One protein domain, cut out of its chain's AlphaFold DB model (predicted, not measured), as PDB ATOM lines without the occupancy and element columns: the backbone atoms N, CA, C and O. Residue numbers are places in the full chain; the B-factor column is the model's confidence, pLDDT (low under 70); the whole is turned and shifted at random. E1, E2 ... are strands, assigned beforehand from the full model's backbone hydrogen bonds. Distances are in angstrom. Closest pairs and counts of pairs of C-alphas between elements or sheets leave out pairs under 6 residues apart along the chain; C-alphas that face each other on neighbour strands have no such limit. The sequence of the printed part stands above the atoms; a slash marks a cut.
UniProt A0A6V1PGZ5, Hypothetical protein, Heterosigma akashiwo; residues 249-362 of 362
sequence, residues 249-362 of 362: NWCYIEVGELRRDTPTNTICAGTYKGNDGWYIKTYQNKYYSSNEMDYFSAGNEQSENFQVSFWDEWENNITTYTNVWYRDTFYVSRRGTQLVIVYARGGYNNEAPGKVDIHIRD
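This is residues 249 to 362 of the 362 residues of the protein "Hypothetical protein" of Heterosigma akashiwo (UniProt A0A6V1PGZ5). Two twisted sheets lie face to face as a sandwich, one of five strands, E4 E1 E7 E8 E9, and one of four, E3 E2 E5 E6, their strands running nearly along each other at 10 degrees. The chain changes from sheet to sheet at the links E1 to E2, E3 to E4, E4 to E5 and E6 to E7. The printed part has 114 residues, no named helix and nine named strands, E1 to E9 in order along the chain; the class is all strand, the five-stranded sheet mixed and the four-stranded one antiparallel. The whole is compact, with a radius of gyration of the C-alphas of 13.3 A and spans of 40 by 30 by 21 A.

E1, residues 250 to 255, begins at C-alpha 250 (309.215, 235.491, 125.452). E2, residues 267 to 273, is 20.3 A long from first to last C-alpha. E3 holds residues 284 to 288, E4 residues 293 to 297 and E5 residues 306 to 311. E6, residues 317 to 324, is the longest strand by residues and spans 17.1 A, from C-alpha 317 at (295.150, 248.357, 134.424). E7, residues 329 to 335, spans 19.1 A, and E8, residues 338 to 344, spans 18.9 A. E9, residues 356 to 361, ends at C-alpha 361 (290.380, 251.950, 125.730).

In the five-stranded sheet, edge strand E4 is antiparallel to E1, with N 253 and O 294 2.9 A apart, within hydrogen-bond range. E1 and E7 are parallel, at 19 degrees, with N 254 and O 330 at 2.8 A. E7, E8 and E9 form a meander, each strand the antiparallel neighbour of the one before; N 331 and O 342 are 2.8 A apart, N 341 and O 359 2.9 A. In the other sheet, E2 and E3 are a hairpin, with N 269 and O 286 at 2.9 A. E2 and E5 are antiparallel, with N 270 and O 309 at 3.0 A. E5 and E6 are a hairpin, with N 308 and O 321 at 2.9 A. Between the sheets, the closest C-alphas of E6 and E9 are those of Ile 318 and Arg 361, 7.2 A apart; those of E3 and E4 are Gln 284 and Ser 297, 6.9 A. E2 and E8 are apart.

The C-alphas farthest apart, those of Asp 261 and Ser 303, are 40.2 A from each other. The printed part has no cut and ends at residue 362, the chain's last. The links E1 to E2 and E8 to E9 are long, 11 residues each. The mean pLDDT of the printed part is 89.8, and no printed residue is under 70.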
ATOM      1  N   ASN A 249     310.159 231.315 127.441       78.00
ATOM      2  CA  ASN A 249     309.095 231.829 126.583       78.00
ATOM      3  C   ASN A 249     309.042 233.357 126.694       78.00
ATOM      4  O   ASN A 249     308.859 233.908 127.779       78.00
ATOM      5  N   TRP A 250     309.167 234.041 125.563       85.88
ATOM      6  CA  TRP A 250     309.215 235.491 125.452       85.88
ATOM      7  C   TRP A 250     308.292 235.988 124.338       85.88
ATOM      8  O   TRP A 250     308.200 235.393 123.258       85.88
ATOM      9  N   CYS A 251     307.631 237.112 124.594       90.62
ATOM     10  CA  CYS A 251     306.870 237.854 123.597       90.62
ATOM     11  C   CYS A 251     307.537 239.205 123.322       90.62
ATOM     12  O   CYS A 251     308.419 239.651 124.057       90.62
ATOM     13  N   TYR A 252     307.124 239.836 122.230       91.94
ATOM     14  CA  TYR A 252     307.621 241.134 121.800       91.94
ATOM     15  C   TYR A 252     306.604 242.223 122.084       91.94
ATOM     16  O   TYR A 252     305.394 241.989 122.066       91.94
ATOM     17  N   ILE A 253     307.103 243.437 122.255       92.88
ATOM     18  CA  ILE A 253     306.293 244.641 122.240       92.88
ATOM     19  C   ILE A 253     306.919 245.684 121.338       92.88
ATOM     20  O   ILE A 253     308.139 245.837 121.277       92.88
ATOM     21  N   GLU A 254     306.054 246.414 120.661       91.19
ATOM     22  CA  GLU A 254     306.405 247.606 119.923       91.19
ATOM     23  C   GLU A 254     305.415 248.709 120.290       91.19
ATOM     24  O   GLU A 254     304.195 248.540 120.209       91.19
ATOM     25  N   VAL A 255     305.952 249.830 120.756       92.88
ATOM     26  CA  VAL A 255     305.174 250.948 121.277       92.88
ATOM     27  C   VAL A 255     305.266 252.103 120.305       92.88
ATOM     28  O   VAL A 255     306.338 252.634 120.050       92.88
ATOM     29  N   GLY A 256     304.121 252.486 119.758       90.75
ATOM     30  CA  GLY A 256     303.888 253.631 118.895       90.75
ATOM     31  C   GLY A 256     304.006 254.963 119.625       90.75
ATOM     32  O   GLY A 256     304.848 255.182 120.497       90.75
ATOM     33  N   GLU A 257     303.130 255.882 119.247       92.25
ATOM     34  CA  GLU A 257     303.016 257.175 119.908       92.25
ATOM     35  C   GLU A 257     302.203 257.031 121.199       92.25
ATOM     36  O   GLU A 257     301.126 256.439 121.181       92.25
ATOM     37  N   LEU A 258     302.702 257.571 122.313       92.50
ATOM     38  CA  LEU A 258     301.984 257.671 123.589       92.50
ATOM     39  C   LEU A 258     301.652 259.130 123.911       92.50
ATOM     40  O   LEU A 258     302.189 260.062 123.298       92.50
ATOM     41  N   ARG A 259     300.785 259.350 124.904       87.44
ATOM     42  CA  ARG A 259     300.505 260.705 125.386       87.44
ATOM     43  C   ARG A 259     301.727 261.273 126.107       87.44
ATOM     44  O   ARG A 259     302.293 260.635 126.985       87.44
ATOM     45  N   ARG A 260     302.116 262.499 125.737       82.81
ATOM     46  CA  ARG A 260     303.237 263.238 126.358       82.81
ATOM     47  C   ARG A 260     302.817 264.093 127.555       82.81
ATOM     48  O   ARG A 260     303.669 264.659 128.235       82.81
ATOM     49  N   ASP A 261     301.512 264.245 127.763       83.06
ATOM     50  CA  ASP A 261     300.896 265.074 128.800       83.06
ATOM     51  C   ASP A 261     300.475 264.261 130.035       83.06
ATOM     52  O   ASP A 261     299.552 264.642 130.752       83.06
ATOM     53  N   THR A 262     301.138 263.130 130.284       82.75
ATOM     54  CA  THR A 262     300.796 262.205 131.372       82.75
ATOM     55  C   THR A 262     301.898 262.169 132.430       82.75
ATOM     56  O   THR A 262     303.018 262.608 132.164       82.75
ATOM     57  N   PRO A 263     301.612 261.680 133.652       77.44
ATOM     58  CA  PRO A 263     302.594 261.671 134.735       77.44
ATOM     59  C   PRO A 263     303.851 260.857 134.412       77.44
ATOM     60  O   PRO A 263     304.946 261.245 134.813       77.44
ATOM     61  N   THR A 264     303.690 259.741 133.695       83.94
ATOM     62  CA  THR A 264     304.780 258.794 133.416       83.94
ATOM     63  C   THR A 264     305.270 258.860 131.970       83.94
ATOM     64  O   THR A 264     306.447 258.617 131.727       83.94
ATOM     65  N   ASN A 265     304.405 259.219 131.008       88.88
ATOM     66  CA  ASN A 265     304.670 259.138 129.563       88.88
ATOM     67  C   ASN A 265     305.134 257.747 129.093       88.88
ATOM     68  O   ASN A 265     305.764 257.616 128.039       88.88
ATOM     69  N   THR A 266     304.805 256.714 129.867       93.88
ATOM     70  CA  THR A 266     305.164 255.324 129.597       93.88
ATOM     71  C   THR A 266     303.970 254.418 129.832       93.88
ATOM     72  O   THR A 266     303.219 254.632 130.780       93.88
ATOM     73  N   ILE A 267     303.838 253.365 129.034       95.19
ATOM     74  CA  ILE A 267     302.952 252.246 129.369       95.19
ATOM     75  C   ILE A 267     303.731 251.203 130.161       95.19
ATOM     76  O   ILE A 267     304.936 251.048 129.966       95.19
ATOM     77  N   CYS A 268     303.051 250.454 131.018       96.38
ATOM     78  CA  CYS A 268     303.668 249.358 131.753       96.38
ATOM     79  C   CYS A 268     303.173 248.021 131.200       96.38
ATOM     80  O   CYS A 268     301.964 247.839 131.049       96.38
ATOM     81  N   ALA A 269     304.079 247.079 130.930       96.75
ATOM     82  CA  ALA A 269     303.725 245.681 130.705       96.75
ATOM     83  C   ALA A 269     304.325 244.808 131.805       96.75
ATOM     84  O   ALA A 269     305.530 244.840 132.075       96.75
ATOM     85  N   GLY A 270     303.461 244.020 132.424       95.44
ATOM     86  CA  GLY A 270     303.775 243.171 133.560       95.44
ATOM     87  C   GLY A 270     303.456 241.729 133.220       95.44
ATOM     88  O   GLY A 270     302.382 241.436 132.691       95.44
ATOM     89  N   THR A 271     304.396 240.837 133.506       94.81
ATOM     90  CA  THR A 271     304.283 239.414 133.193       94.81
ATOM     91  C   THR A 271     303.973 238.587 134.433       94.81
ATOM     92  O   THR A 271     304.504 238.831 135.520       94.81
ATOM     93  N   TYR A 272     303.139 237.569 134.253       91.56
ATOM     94  CA  TYR A 272     302.747 236.605 135.279       91.56
ATOM     95  C   TYR A 272     302.842 235.198 134.707       91.56
ATOM     96  O   TYR A 272     302.643 235.009 133.509       91.56
ATOM     97  N   LYS A 273     303.096 234.188 135.542       88.88
ATOM     98  CA  LYS A 273     303.039 232.793 135.078       88.88
ATOM     99  C   LYS A 273     301.629 232.422 134.628       88.88
ATOM    100  O   LYS A 273     300.654 232.907 135.200       88.88
ATOM    101  N   GLY A 274     301.511 231.510 133.661       85.31
ATOM    102  CA  GLY A 274     300.217 231.052 133.132       85.31
ATOM    103  C   GLY A 274     299.249 230.505 134.192       85.31
ATOM    104  O   GLY A 274     298.038 230.615 134.035       85.31
ATOM    105  N   ASN A 275     299.765 229.973 135.305       84.88
ATOM    106  CA  ASN A 275     298.970 229.441 136.416       84.88
ATOM    107  C   ASN A 275     298.717 230.438 137.568       84.88
ATOM    108  O   ASN A 275     298.037 230.084 138.531       84.88
ATOM    109  N   ASP A 276     299.237 231.667 137.495       81.00
ATOM    110  CA  ASP A 276     299.003 232.708 138.505       81.00
ATOM    111  C   ASP A 276     297.680 233.439 138.236       81.00
ATOM    112  O   ASP A 276     297.651 234.585 137.794       81.00
ATOM    113  N   GLY A 277     296.554 232.759 138.472       77.81
ATOM    114  CA  GLY A 277     295.217 233.325 138.233       77.81
ATOM    115  C   GLY A 277     294.844 234.499 139.150       77.81
ATOM    116  O   GLY A 277     293.830 235.154 138.926       77.81
ATOM    117  N   TRP A 278     295.650 234.757 140.183       79.81
ATOM    118  CA  TRP A 278     295.457 235.843 141.144       79.81
ATOM    119  C   TRP A 278     296.427 237.009 140.926       79.81
ATOM    120  O   TRP A 278     296.336 237.999 141.650       79.81
ATOM    121  N   TYR A 279     297.336 236.903 139.950       81.94
ATOM    122  CA  TYR A 279     298.337 237.924 139.631       81.94
ATOM    123  C   TYR A 279     299.181 238.330 140.850       81.94
ATOM    124  O   TYR A 279     299.515 239.501 141.037       81.94
ATOM    125  N   ILE A 280     299.499 237.361 141.715       75.12
ATOM    126  CA  ILE A 280     300.134 237.610 143.019       75.12
ATOM    127  C   ILE A 280     301.571 238.080 142.831       75.12
ATOM    128  O   ILE A 280     302.060 238.910 143.602       75.12
ATOM    129  N   LYS A 281     302.268 237.536 141.829       79.12
ATOM    130  CA  LYS A 281     303.678 237.833 141.600       79.12
ATOM    131  C   LYS A 281     303.916 238.257 140.160       79.12
ATOM    132  O   LYS A 281     303.921 237.433 139.252       79.12
ATOM    133  N   THR A 282     304.230 239.534 139.984       87.00
ATOM    134  CA  THR A 282     304.782 240.052 138.731       87.00
ATOM    135  C   THR A 282     306.236 239.591 138.592       87.00
ATOM    136  O   THR A 282     307.055 239.821 139.484       87.00
ATOM    137  N   TYR A 283     306.559 238.905 137.497       86.56
ATOM    138  CA  TYR A 283     307.899 238.360 137.238       86.56
ATOM    139  C   TYR A 283     308.797 239.384 136.554       86.56
ATOM    140  O   TYR A 283     309.950 239.557 136.944       86.56
ATOM    141  N   GLN A 284     308.254 240.094 135.571       90.62
ATOM    142  CA  GLN A 284     308.872 241.270 134.979       90.62
ATOM    143  C   GLN A 284     307.851 242.394 134.949       90.62
ATOM    144  O   GLN A 284     306.690 242.162 134.628       90.62
ATOM    145  N   ASN A 285     308.294 243.603 135.278       92.75
ATOM    146  CA  ASN A 285     307.507 244.813 135.118       92.75
ATOM    147  C   ASN A 285     308.358 245.818 134.350       92.75
ATOM    148  O   ASN A 285     309.398 246.250 134.852       92.75
ATOM    149  N   LYS A 286     307.970 246.115 133.112       94.75
ATOM    150  CA  LYS A 286     308.741 246.962 132.205       94.75
ATOM    151  C   LYS A 286     307.906 248.152 131.758       94.75
ATOM    152  O   LYS A 286     306.734 248.000 131.422       94.75
ATOM    153  N   TYR A 287     308.544 249.314 131.748       95.56
ATOM    154  CA  TYR A 287     307.949 250.584 131.357       95.56
ATOM    155  C   TYR A 287     308.487 250.967 129.987       95.56
ATOM    156  O   TYR A 287     309.701 250.936 129.792       95.56
ATOM    157  N   TYR A 288     307.592 251.318 129.069       94.31
ATOM    158  CA  TYR A 288     307.934 251.619 127.687       94.31
ATOM    159  C   TYR A 288     307.518 253.025 127.305       94.31
ATOM    160  O   TYR A 288     306.343 253.385 127.426       94.31
ATOM    161  N   SER A 289     308.472 253.797 126.803       94.38
ATOM    162  CA  SER A 289     308.226 255.114 126.216       94.38
ATOM    163  C   SER A 289     307.729 254.997 124.770       94.38
ATOM    164  O   SER A 289     307.676 253.922 124.172       94.38
ATOM    165  N   SER A 290     307.375 256.135 124.168       90.81
ATOM    166  CA  SER A 290     307.019 256.175 122.744       90.81
ATOM    167  C   SER A 290     308.175 255.726 121.847       90.81
ATOM    168  O   SER A 290     309.304 256.185 122.015       90.81
ATOM    169  N   ASN A 291     307.861 254.954 120.807       86.00
ATOM    170  CA  ASN A 291     308.821 254.406 119.841       86.00
ATOM    171  C   ASN A 291     309.845 253.426 120.415       86.00
ATOM    172  O   ASN A 291     310.914 253.245 119.829       86.00
ATOM    173  N   GLU A 292     309.517 252.783 121.531       85.69
ATOM    174  CA  GLU A 292     310.331 251.711 122.088       85.69
ATOM    175  C   GLU A 292     309.874 250.339 121.592       85.69
ATOM    176  O   GLU A 292     308.694 250.086 121.346       85.69
ATOM    177  N   MET A 293     310.843 249.441 121.453       84.62
ATOM    178  CA  MET A 293     310.617 248.034 121.168       84.62
ATOM    179  C   MET A 293     311.432 247.206 122.149       84.62
ATOM    180  O   MET A 293     312.587 247.527 122.430       84.62
ATOM    181  N   ASP A 294     310.839 246.138 122.656       87.88
ATOM    182  CA  ASP A 294     311.505 245.248 123.600       87.88
ATOM    183  C   ASP A 294     310.874 243.853 123.535       87.88
ATOM    184  O   ASP A 294     309.952 243.576 122.760       87.88
ATOM    185  N   TYR A 295     311.387 242.957 124.363       89.44
ATOM    186  CA  TYR A 295     310.822 241.655 124.632       89.44
ATOM    187  C   TYR A 295     310.686 241.431 126.134       89.44
ATOM    188  O   TYR A 295     311.401 242.021 126.946       89.44
ATOM    189  N   PHE A 296     309.783 240.546 126.528       87.44
ATOM    190  CA  PHE A 296     309.613 240.188 127.930       87.44
ATOM    191  C   PHE A 296     309.072 238.776 128.105       87.44
ATOM    192  O   PHE A 296     308.517 238.179 127.184       87.44
ATOM    193  N   SER A 297     309.289 238.241 129.304       88.62
ATOM    194  CA  SER A 297     309.037 236.851 129.676       88.62
ATOM    195  C   SER A 297     308.547 236.754 131.124       88.62
ATOM    196  O   SER A 297     308.777 237.653 131.938       88.62
ATOM    197  N   ALA A 298     307.884 235.650 131.465       86.94
ATOM    198  CA  ALA A 298     307.618 235.246 132.849       86.94
ATOM    199  C   ALA A 298     308.544 234.110 133.343       86.94
ATOM    200  O   ALA A 298     308.360 233.619 134.460       86.94
ATOM    201  N   GLY A 299     309.530 233.690 132.536       84.62
ATOM    202  CA  GLY A 299     310.405 232.543 132.817       84.62
ATOM    203  C   GLY A 299     309.682 231.194 132.726       84.62
ATOM    204  O   GLY A 299     309.924 230.304 133.541       84.62
ATOM    205  N   ASN A 300     308.699 231.096 131.829       85.50
ATOM    206  CA  ASN A 300     307.998 229.857 131.484       85.50
ATOM    207  C   ASN A 300     308.729 229.151 130.346       85.50
ATOM    208  O   ASN A 300     309.308 229.837 129.516       85.50
ATOM    209  N   GLU A 301     308.614 227.828 130.240       86.25
ATOM    210  CA  GLU A 301     309.152 227.089 129.091       86.25
ATOM    211  C   GLU A 301     308.512 227.554 127.775       86.25
ATOM    212  O   GLU A 301     307.357 227.978 127.749       86.25
ATOM    213  N   GLN A 302     309.226 227.416 126.651       85.88
ATOM    214  CA  GLN A 302     308.746 227.808 125.314       85.88
ATOM    215  C   GLN A 302     307.354 227.243 124.963       85.88
ATOM    216  O   GLN A 302     306.591 227.875 124.229       85.88
ATOM    217  N   SER A 303     307.035 226.049 125.469       84.69
ATOM    218  CA  SER A 303     305.768 225.337 125.262       84.69
ATOM    219  C   SER A 303     304.677 225.654 126.286       84.69
ATOM    220  O   SER A 303     303.601 225.063 126.210       84.69
ATOM    221  N   GLU A 304     304.925 226.540 127.244       90.12
ATOM    222  CA  GLU A 304     303.953 226.954 128.254       90.12
ATOM    223  C   GLU A 304     303.509 228.390 128.013       90.12
ATOM    224  O   GLU A 304     304.319 229.237 127.658       90.12
ATOM    225  N   ASN A 305     302.239 228.708 128.257       93.12
ATOM    226  CA  ASN A 305     301.774 230.088 128.208       93.12
ATOM    227  C   ASN A 305     302.170 230.876 129.464       93.12
ATOM    228  O   ASN A 305     302.341 230.342 130.563       93.12
ATOM    229  N   PHE A 306     302.209 232.192 129.309       94.00
ATOM    230  CA  PHE A 306     302.239 233.141 130.410       94.00
ATOM    231  C   PHE A 306     301.177 234.221 130.205       94.00
ATOM    232  O   PHE A 306     300.461 234.229 129.201       94.00
ATOM    233  N   GLN A 307     301.044 235.110 131.182       95.06
ATOM    234  CA  GLN A 307     300.056 236.179 131.161       95.06
ATOM    235  C   GLN A 307     300.744 237.536 131.103       95.06
ATOM    236  O   GLN A 307     301.823 237.724 131.672       95.06
ATOM    237  N   VAL A 308     300.104 238.488 130.432       96.62
ATOM    238  CA  VAL A 308     300.602 239.855 130.269       96.62
ATOM    239  C   VAL A 308     299.491 240.832 130.585       96.62
ATOM    240  O   VAL A 308     298.453 240.826 129.924       96.62
ATOM    241  N   SER A 309     299.727 241.696 131.561       97.06
ATOM    242  CA  SER A 309     298.853 242.824 131.865       97.06
ATOM    243  C   SER A 309     299.470 244.117 131.356       97.06
ATOM    244  O   SER A 309     300.685 244.307 131.434       97.06
ATOM    245  N   PHE A 310     298.620 245.006 130.854       97.12
ATOM    246  CA  PHE A 310     298.999 246.346 130.428       97.12
ATOM    247  C   PHE A 310     298.400 247.386 131.362       97.12
ATOM    248  O   PHE A 310     297.198 247.346 131.636       97.12
ATOM    249  N   TRP A 311     299.222 248.339 131.789       96.31
ATOM    250  CA  TRP A 311     298.775 249.551 132.464       96.31
ATOM    251  C   TRP A 311     299.057 250.764 131.587       96.31
ATOM    252  O   TRP A 311     300.093 250.830 130.917       96.31
ATOM    253  N   ASP A 312     298.113 251.700 131.577       94.56
ATOM    254  CA  ASP A 312     298.255 252.955 130.850       94.56
ATOM    255  C   ASP A 312     299.202 253.934 131.558       94.56
ATOM    256  O   ASP A 312     299.765 253.666 132.619       94.56
ATOM    257  N   GLU A 313     299.360 255.104 130.951       92.94
ATOM    258  CA  GLU A 313     300.234 256.169 131.425       92.94
ATOM    259  C   GLU A 313     299.787 256.797 132.767       92.94
ATOM    260  O   GLU A 313     300.539 257.571 133.369       92.94
ATOM    261  N   TRP A 314     298.585 256.462 133.254       91.56
ATOM    262  CA  TRP A 314     298.061 256.830 134.576       91.56
ATOM    263  C   TRP A 314     298.051 255.650 135.554       91.56
ATOM    264  O   TRP A 314     297.386 255.723 136.585       91.56
ATOM    265  N   GLU A 315     298.778 254.576 135.237       91.88
ATOM    266  CA  GLU A 315     298.893 253.364 136.054       91.88
ATOM    267  C   GLU A 315     297.566 252.600 136.226       91.88
ATOM    268  O   GLU A 315     297.437 251.748 137.109       91.88
ATOM    269  N   ASN A 316     296.572 252.839 135.364       93.81
ATOM    270  CA  ASN A 316     295.342 252.053 135.362       93.81
ATOM    271  C   ASN A 316     295.557 250.759 134.585       93.81
ATOM    272  O   ASN A 316     296.031 250.785 133.451       93.81
ATOM    273  N   ASN A 317     295.147 249.622 135.154       94.81
ATOM    274  CA  ASN A 317     295.150 248.357 134.424       94.81
ATOM    275  C   ASN A 317     294.099 248.403 133.305       94.81
ATOM    276  O   ASN A 317     292.917 248.643 133.558       94.81
ATOM    277  N   ILE A 318     294.546 248.182 132.074       94.81
ATOM    278  CA  ILE A 318     293.723 248.272 130.870       94.81
ATOM    279  C   ILE A 318     293.166 246.909 130.509       94.81
ATOM    280  O   ILE A 318     291.962 246.740 130.311       94.81
ATOM    281  N   THR A 319     294.054 245.929 130.397       96.06
ATOM    282  CA  THR A 319     293.687 244.584 129.990       96.06
ATOM    283  C   THR A 319     294.750 243.588 130.415       96.06
ATOM    284  O   THR A 319     295.907 243.946 130.648       96.06
ATOM    285  N   THR A 320     294.342 242.325 130.504       95.69
ATOM    286  CA  THR A 320     295.226 241.201 130.786       95.69
ATOM    287  C   THR A 320     294.973 240.081 129.790       95.69
ATOM    288  O   THR A 320     293.845 239.618 129.627       95.69
ATOM    289  N   TYR A 321     296.039 239.645 129.127       95.69
ATOM    290  CA  TYR A 321     296.051 238.528 128.196       95.69
ATOM    291  C   TYR A 321     296.563 237.292 128.930       95.69
ATOM    292  O   TYR A 321     297.710 237.272 129.360       95.69
ATOM    293  N   THR A 322     295.726 236.266 129.081       94.25
ATOM    294  CA  THR A 322     296.042 235.074 129.893       94.25
ATOM    295  C   THR A 322     296.846 234.009 129.143       94.25
ATOM    296  O   THR A 322     297.467 233.146 129.756       94.25
ATOM    297  N   ASN A 323     296.828 234.046 127.809       93.81
ATOM    298  CA  ASN A 323     297.412 233.014 126.953       93.81
ATOM    299  C   ASN A 323     298.399 233.641 125.974       93.81
ATOM    300  O   ASN A 323     298.099 233.747 124.782       93.81
ATOM    301  N   VAL A 324     299.540 234.090 126.496       94.62
ATOM    302  CA  VAL A 324     300.657 234.646 125.722       94.62
ATOM    303  C   VAL A 324     301.739 233.592 125.538       94.62
ATOM    304  O   VAL A 324     302.151 232.922 126.486       94.62
ATOM    305  N   TRP A 325     302.174 233.438 124.295       93.81
ATOM    306  CA  TRP A 325     303.076 232.392 123.836       93.81
ATOM    307  C   TRP A 325     304.325 232.970 123.176       93.81
ATOM    308  O   TRP A 325     304.460 234.176 122.941       93.81
ATOM    309  N   TYR A 326     305.249 232.069 122.856       88.94
ATOM    310  CA  TYR A 326     306.530 232.438 122.288       88.94
ATOM    311  C   TYR A 326     306.367 233.102 120.913       88.94
ATOM    312  O   TYR A 326     305.687 232.587 120.023       88.94
ATOM    313  N   ARG A 327     307.038 234.248 120.731       87.06
ATOM    314  CA  ARG A 327     306.977 235.107 119.528       87.06
ATOM    315  C   ARG A 327     305.640 235.788 119.269       87.06
ATOM    316  O   ARG A 327     305.489 236.408 118.212       87.06
ATOM    317  N   ASP A 328     304.706 235.741 120.210       93.12
ATOM    318  CA  ASP A 328     303.577 236.662 120.166       93.12
ATOM    319  C   ASP A 328     304.096 238.107 120.234       93.12
ATOM    320  O   ASP A 328     305.180 238.373 120.760       93.12
ATOM    321  N   THR A 329     303.375 239.047 119.631       94.25
ATOM    322  CA  THR A 329     303.789 240.452 119.550       94.25
ATOM    323  C   THR A 329     302.633 241.371 119.910       94.25
ATOM    324  O   THR A 329     301.531 241.237 119.383       94.25
ATOM    325  N   PHE A 330     302.893 242.323 120.799       97.19
ATOM    326  CA  PHE A 330     301.976 243.399 121.134       97.19
ATOM    327  C   PHE A 330     302.381 244.680 120.414       97.19
ATOM    328  O   PHE A 330     303.523 245.116 120.509       97.19
ATOM    329  N   TYR A 331     301.425 245.306 119.743       96.00
ATOM    330  CA  TYR A 331     301.571 246.645 119.191       96.00
ATOM    331  C   TYR A 331     300.702 247.591 120.001       96.00
ATOM    332  O   TYR A 331     299.494 247.376 120.105       96.00
ATOM    333  N   VAL A 332     301.299 248.618 120.595       96.12
ATOM    334  CA  VAL A 332     300.576 249.549 121.464       96.12
ATOM    335  C   VAL A 332     300.754 250.966 120.961       96.12
ATOM    336  O   VAL A 332     301.878 251.422 120.829       96.12
ATOM    337  N   SER A 333     299.676 251.697 120.699       95.31
ATOM    338  CA  SER A 333     299.766 253.108 120.310       95.31
ATOM    339  C   SER A 333     298.525 253.871 120.748       95.31
ATOM    340  O   SER A 333     297.407 253.358 120.690       95.31
ATOM    341  N   ARG A 334     298.701 255.138 121.121       92.94
ATOM    342  CA  ARG A 334     297.606 256.093 121.279       92.94
ATOM    343  C   ARG A 334     297.113 256.583 119.919       92.94
ATOM    344  O   ARG A 334     297.877 256.744 118.961       92.94
ATOM    345  N   ARG A 335     295.811 256.850 119.859       87.44
ATOM    346  CA  ARG A 335     295.086 257.489 118.759       87.44
ATOM    347  C   ARG A 335     294.138 258.525 119.346       87.44
ATOM    348  O   ARG A 335     293.046 258.207 119.806       87.44
ATOM    349  N   GLY A 336     294.582 259.780 119.365       86.56
ATOM    350  CA  GLY A 336     293.888 260.826 120.113       86.56
ATOM    351  C   GLY A 336     293.865 260.477 121.600       86.56
ATOM    352  O   GLY A 336     294.918 260.301 122.209       86.56
ATOM    353  N   THR A 337     292.671 260.345 122.174       88.44
ATOM    354  CA  THR A 337     292.514 259.913 123.567       88.44
ATOM    355  C   THR A 337     292.561 258.403 123.732       88.44
ATOM    356  O   THR A 337     292.844 257.965 124.831       88.44
ATOM    357  N   GLN A 338     292.369 257.603 122.683       92.62
ATOM    358  CA  GLN A 338     292.242 256.151 122.813       92.62
ATOM    359  C   GLN A 338     293.599 255.451 122.859       92.62
ATOM    360  O   GLN A 338     294.462 255.733 122.029       92.62
ATOM    361  N   LEU A 339     293.784 254.510 123.783       94.62
ATOM    362  CA  LEU A 339     294.883 253.547 123.764       94.62
ATOM    363  C   LEU A 339     294.447 252.304 122.988       94.62
ATOM    364  O   LEU A 339     293.450 251.667 123.331       94.62
ATOM    365  N   VAL A 340     295.203 251.960 121.949       95.88
ATOM    366  CA  VAL A 340     294.971 250.772 121.128       95.88
ATOM    367  C   VAL A 340     296.076 249.767 121.412       95.88
ATOM    368  O   VAL A 340     297.252 250.076 121.226       95.88
ATOM    369  N   ILE A 341     295.692 248.565 121.829       97.00
ATOM    370  CA  ILE A 341     296.587 247.422 122.008       97.00
ATOM    371  C   ILE A 341     296.168 246.359 120.999       97.00
ATOM    372  O   ILE A 341     295.040 245.866 121.029       97.00
ATOM    373  N   VAL A 342     297.073 246.006 120.097       96.31
ATOM    374  CA  VAL A 342     296.888 244.926 119.135       96.31
ATOM    375  C   VAL A 342     297.760 243.755 119.553       96.31
ATOM    376  O   VAL A 342     298.980 243.869 119.627       96.31
ATOM    377  N   TYR A 343     297.122 242.627 119.828       96.88
ATOM    378  CA  TYR A 343     297.767 241.381 120.200       96.88
ATOM    379  C   TYR A 343     297.848 240.465 118.982       96.88
ATOM    380  O   TYR A 343     296.833 239.952 118.510       96.88
ATOM    381  N   ALA A 344     299.054 240.281 118.460       91.56
ATOM    382  CA  ALA A 344     299.319 239.500 117.268       91.56
ATOM    383  C   ALA A 344     300.000 238.177 117.639       91.56
ATOM    384  O   ALA A 344     301.108 238.149 118.179       91.56
ATOM    385  N   ARG A 345     299.318 237.065 117.368       91.06
ATOM    386  CA  ARG A 345     299.741 235.735 117.810       91.06
ATOM    387  C   ARG A 345     300.755 235.136 116.833       91.06
ATOM    388  O   ARG A 345     300.515 235.077 115.623       91.06
ATOM    389  N   GLY A 346     301.897 234.709 117.359       84.50
ATOM    390  CA  GLY A 346     302.995 234.064 116.654       84.50
ATOM    391  C   GLY A 346     302.749 232.576 116.406       84.50
ATOM    392  O   GLY A 346     301.672 232.040 116.668       84.50
ATOM    393  N   GLY A 347     303.758 231.892 115.860       80.06
ATOM    394  CA  GLY A 347     303.607 230.498 115.425       80.06
ATOM    395  C   GLY A 347     303.605 229.442 116.530       80.06
ATOM    396  O   GLY A 347     303.233 228.304 116.267       80.06
ATOM    397  N   TYR A 348     303.987 229.807 117.755       86.06
ATOM    398  CA  TYR A 348     303.958 228.912 118.922       86.06
ATOM    399  C   TYR A 348     302.671 229.049 119.742       86.06
ATOM    400  O   TYR A 348     302.492 228.355 120.740       86.06
ATOM    401  N   ASN A 349     301.765 229.937 119.330       85.44
ATOM    402  CA  ASN A 349     300.465 230.074 119.959       85.44
ATOM    403  C   ASN A 349     299.581 228.886 119.562       85.44
ATOM    404  O   ASN A 349     299.088 228.815 118.439       85.44
ATOM    405  N   ASN A 350     299.382 227.951 120.491       81.88
ATOM    406  CA  ASN A 350     298.648 226.709 120.224       81.88
ATOM    407  C   ASN A 350     297.135 226.910 120.041       81.88
ATOM    408  O   ASN A 350     296.453 226.017 119.542       81.88
ATOM    409  N   GLU A 351     296.597 228.063 120.445       85.62
ATOM    410  CA  GLU A 351     295.158 228.332 120.385       85.62
ATOM    411  C   GLU A 351     294.743 228.951 119.052       85.62
ATOM    412  O   GLU A 351     293.748 228.542 118.456       85.62
ATOM    413  N   ALA A 352     295.479 229.969 118.597       85.31
ATOM    414  CA  ALA A 352     295.113 230.736 117.411       85.31
ATOM    415  C   ALA A 352     296.344 231.376 116.739       85.31
ATOM    416  O   ALA A 352     296.473 232.604 116.743       85.31
ATOM    417  N   PRO A 353     297.260 230.584 116.156       80.12
ATOM    418  CA  PRO A 353     298.453 231.126 115.514       80.12
ATOM    419  C   PRO A 353     298.069 232.043 114.347       80.12
ATOM    420  O   PRO A 353     297.152 231.744 113.582       80.12
ATOM    421  N   GLY A 354     298.753 233.181 114.212       71.25
ATOM    422  CA  GLY A 354     298.504 234.165 113.152       71.25
ATOM    423  C   GLY A 354     297.268 235.051 113.338       71.25
ATOM    424  O   GLY A 354     297.076 235.965 112.537       71.25
ATOM    425  N   LYS A 355     296.451 234.830 114.377       85.44
ATOM    426  CA  LYS A 355     295.298 235.686 114.687       85.44
ATOM    427  C   LYS A 355     295.748 237.015 115.297       85.44
ATOM    428  O   LYS A 355     296.745 237.076 116.018       85.44
ATOM    429  N   VAL A 356     294.970 238.061 115.037       87.38
ATOM    430  CA  VAL A 356     295.128 239.382 115.643       87.38
ATOM    431  C   VAL A 356     293.889 239.714 116.476       87.38
ATOM    432  O   VAL A 356     292.774 239.658 115.969       87.38
ATOM    433  N   ASP A 357     294.084 240.072 117.744       92.12
ATOM    434  CA  ASP A 357     293.043 240.590 118.635       92.12
ATOM    435  C   ASP A 357     293.303 242.080 118.920       92.12
ATOM    436  O   ASP A 357     294.452 242.516 118.988       92.12
ATOM    437  N   ILE A 358     292.249 242.878 119.102       93.56
ATOM    438  CA  ILE A 358     292.367 244.327 119.324       93.56
ATOM    439  C   ILE A 358     291.622 244.704 120.590       93.56
ATOM    440  O   ILE A 358     290.465 244.331 120.783       93.56
ATOM    441  N   HIS A 359     292.276 245.498 121.423       94.88
ATOM    442  CA  HIS A 359     291.684 246.143 122.574       94.88
ATOM    443  C   HIS A 359     291.797 247.661 122.416       94.88
ATOM    444  O   HIS A 359     292.867 248.177 122.093       94.88
ATOM    445  N   ILE A 360     290.689 248.372 122.627       93.25
ATOM    446  CA  ILE A 360     290.627 249.836 122.546       93.25
ATOM    447  C   ILE A 360     290.068 250.350 123.867       93.25
ATOM    448  O   ILE A 360     289.008 249.901 124.306       93.25
ATOM    449  N   ARG A 361     290.778 251.295 124.483       91.62
ATOM    450  CA  ARG A 361     290.380 251.950 125.730       91.62
ATOM    451  C   ARG A 361     290.382 253.464 125.552       91.62
ATOM    452  O   ARG A 361     291.380 254.006 125.088       91.62
ATOM    453  N   ASP A 362     289.280 254.114 125.920       84.56
ATOM    454  CA  ASP A 362     289.138 255.580 125.928       84.56
ATOM    455  C   ASP A 362     289.925 256.266 127.050       84.56
ATOM    456  O   ASP A 362     290.018 255.674 128.155       84.56
TER     457      ASP A 362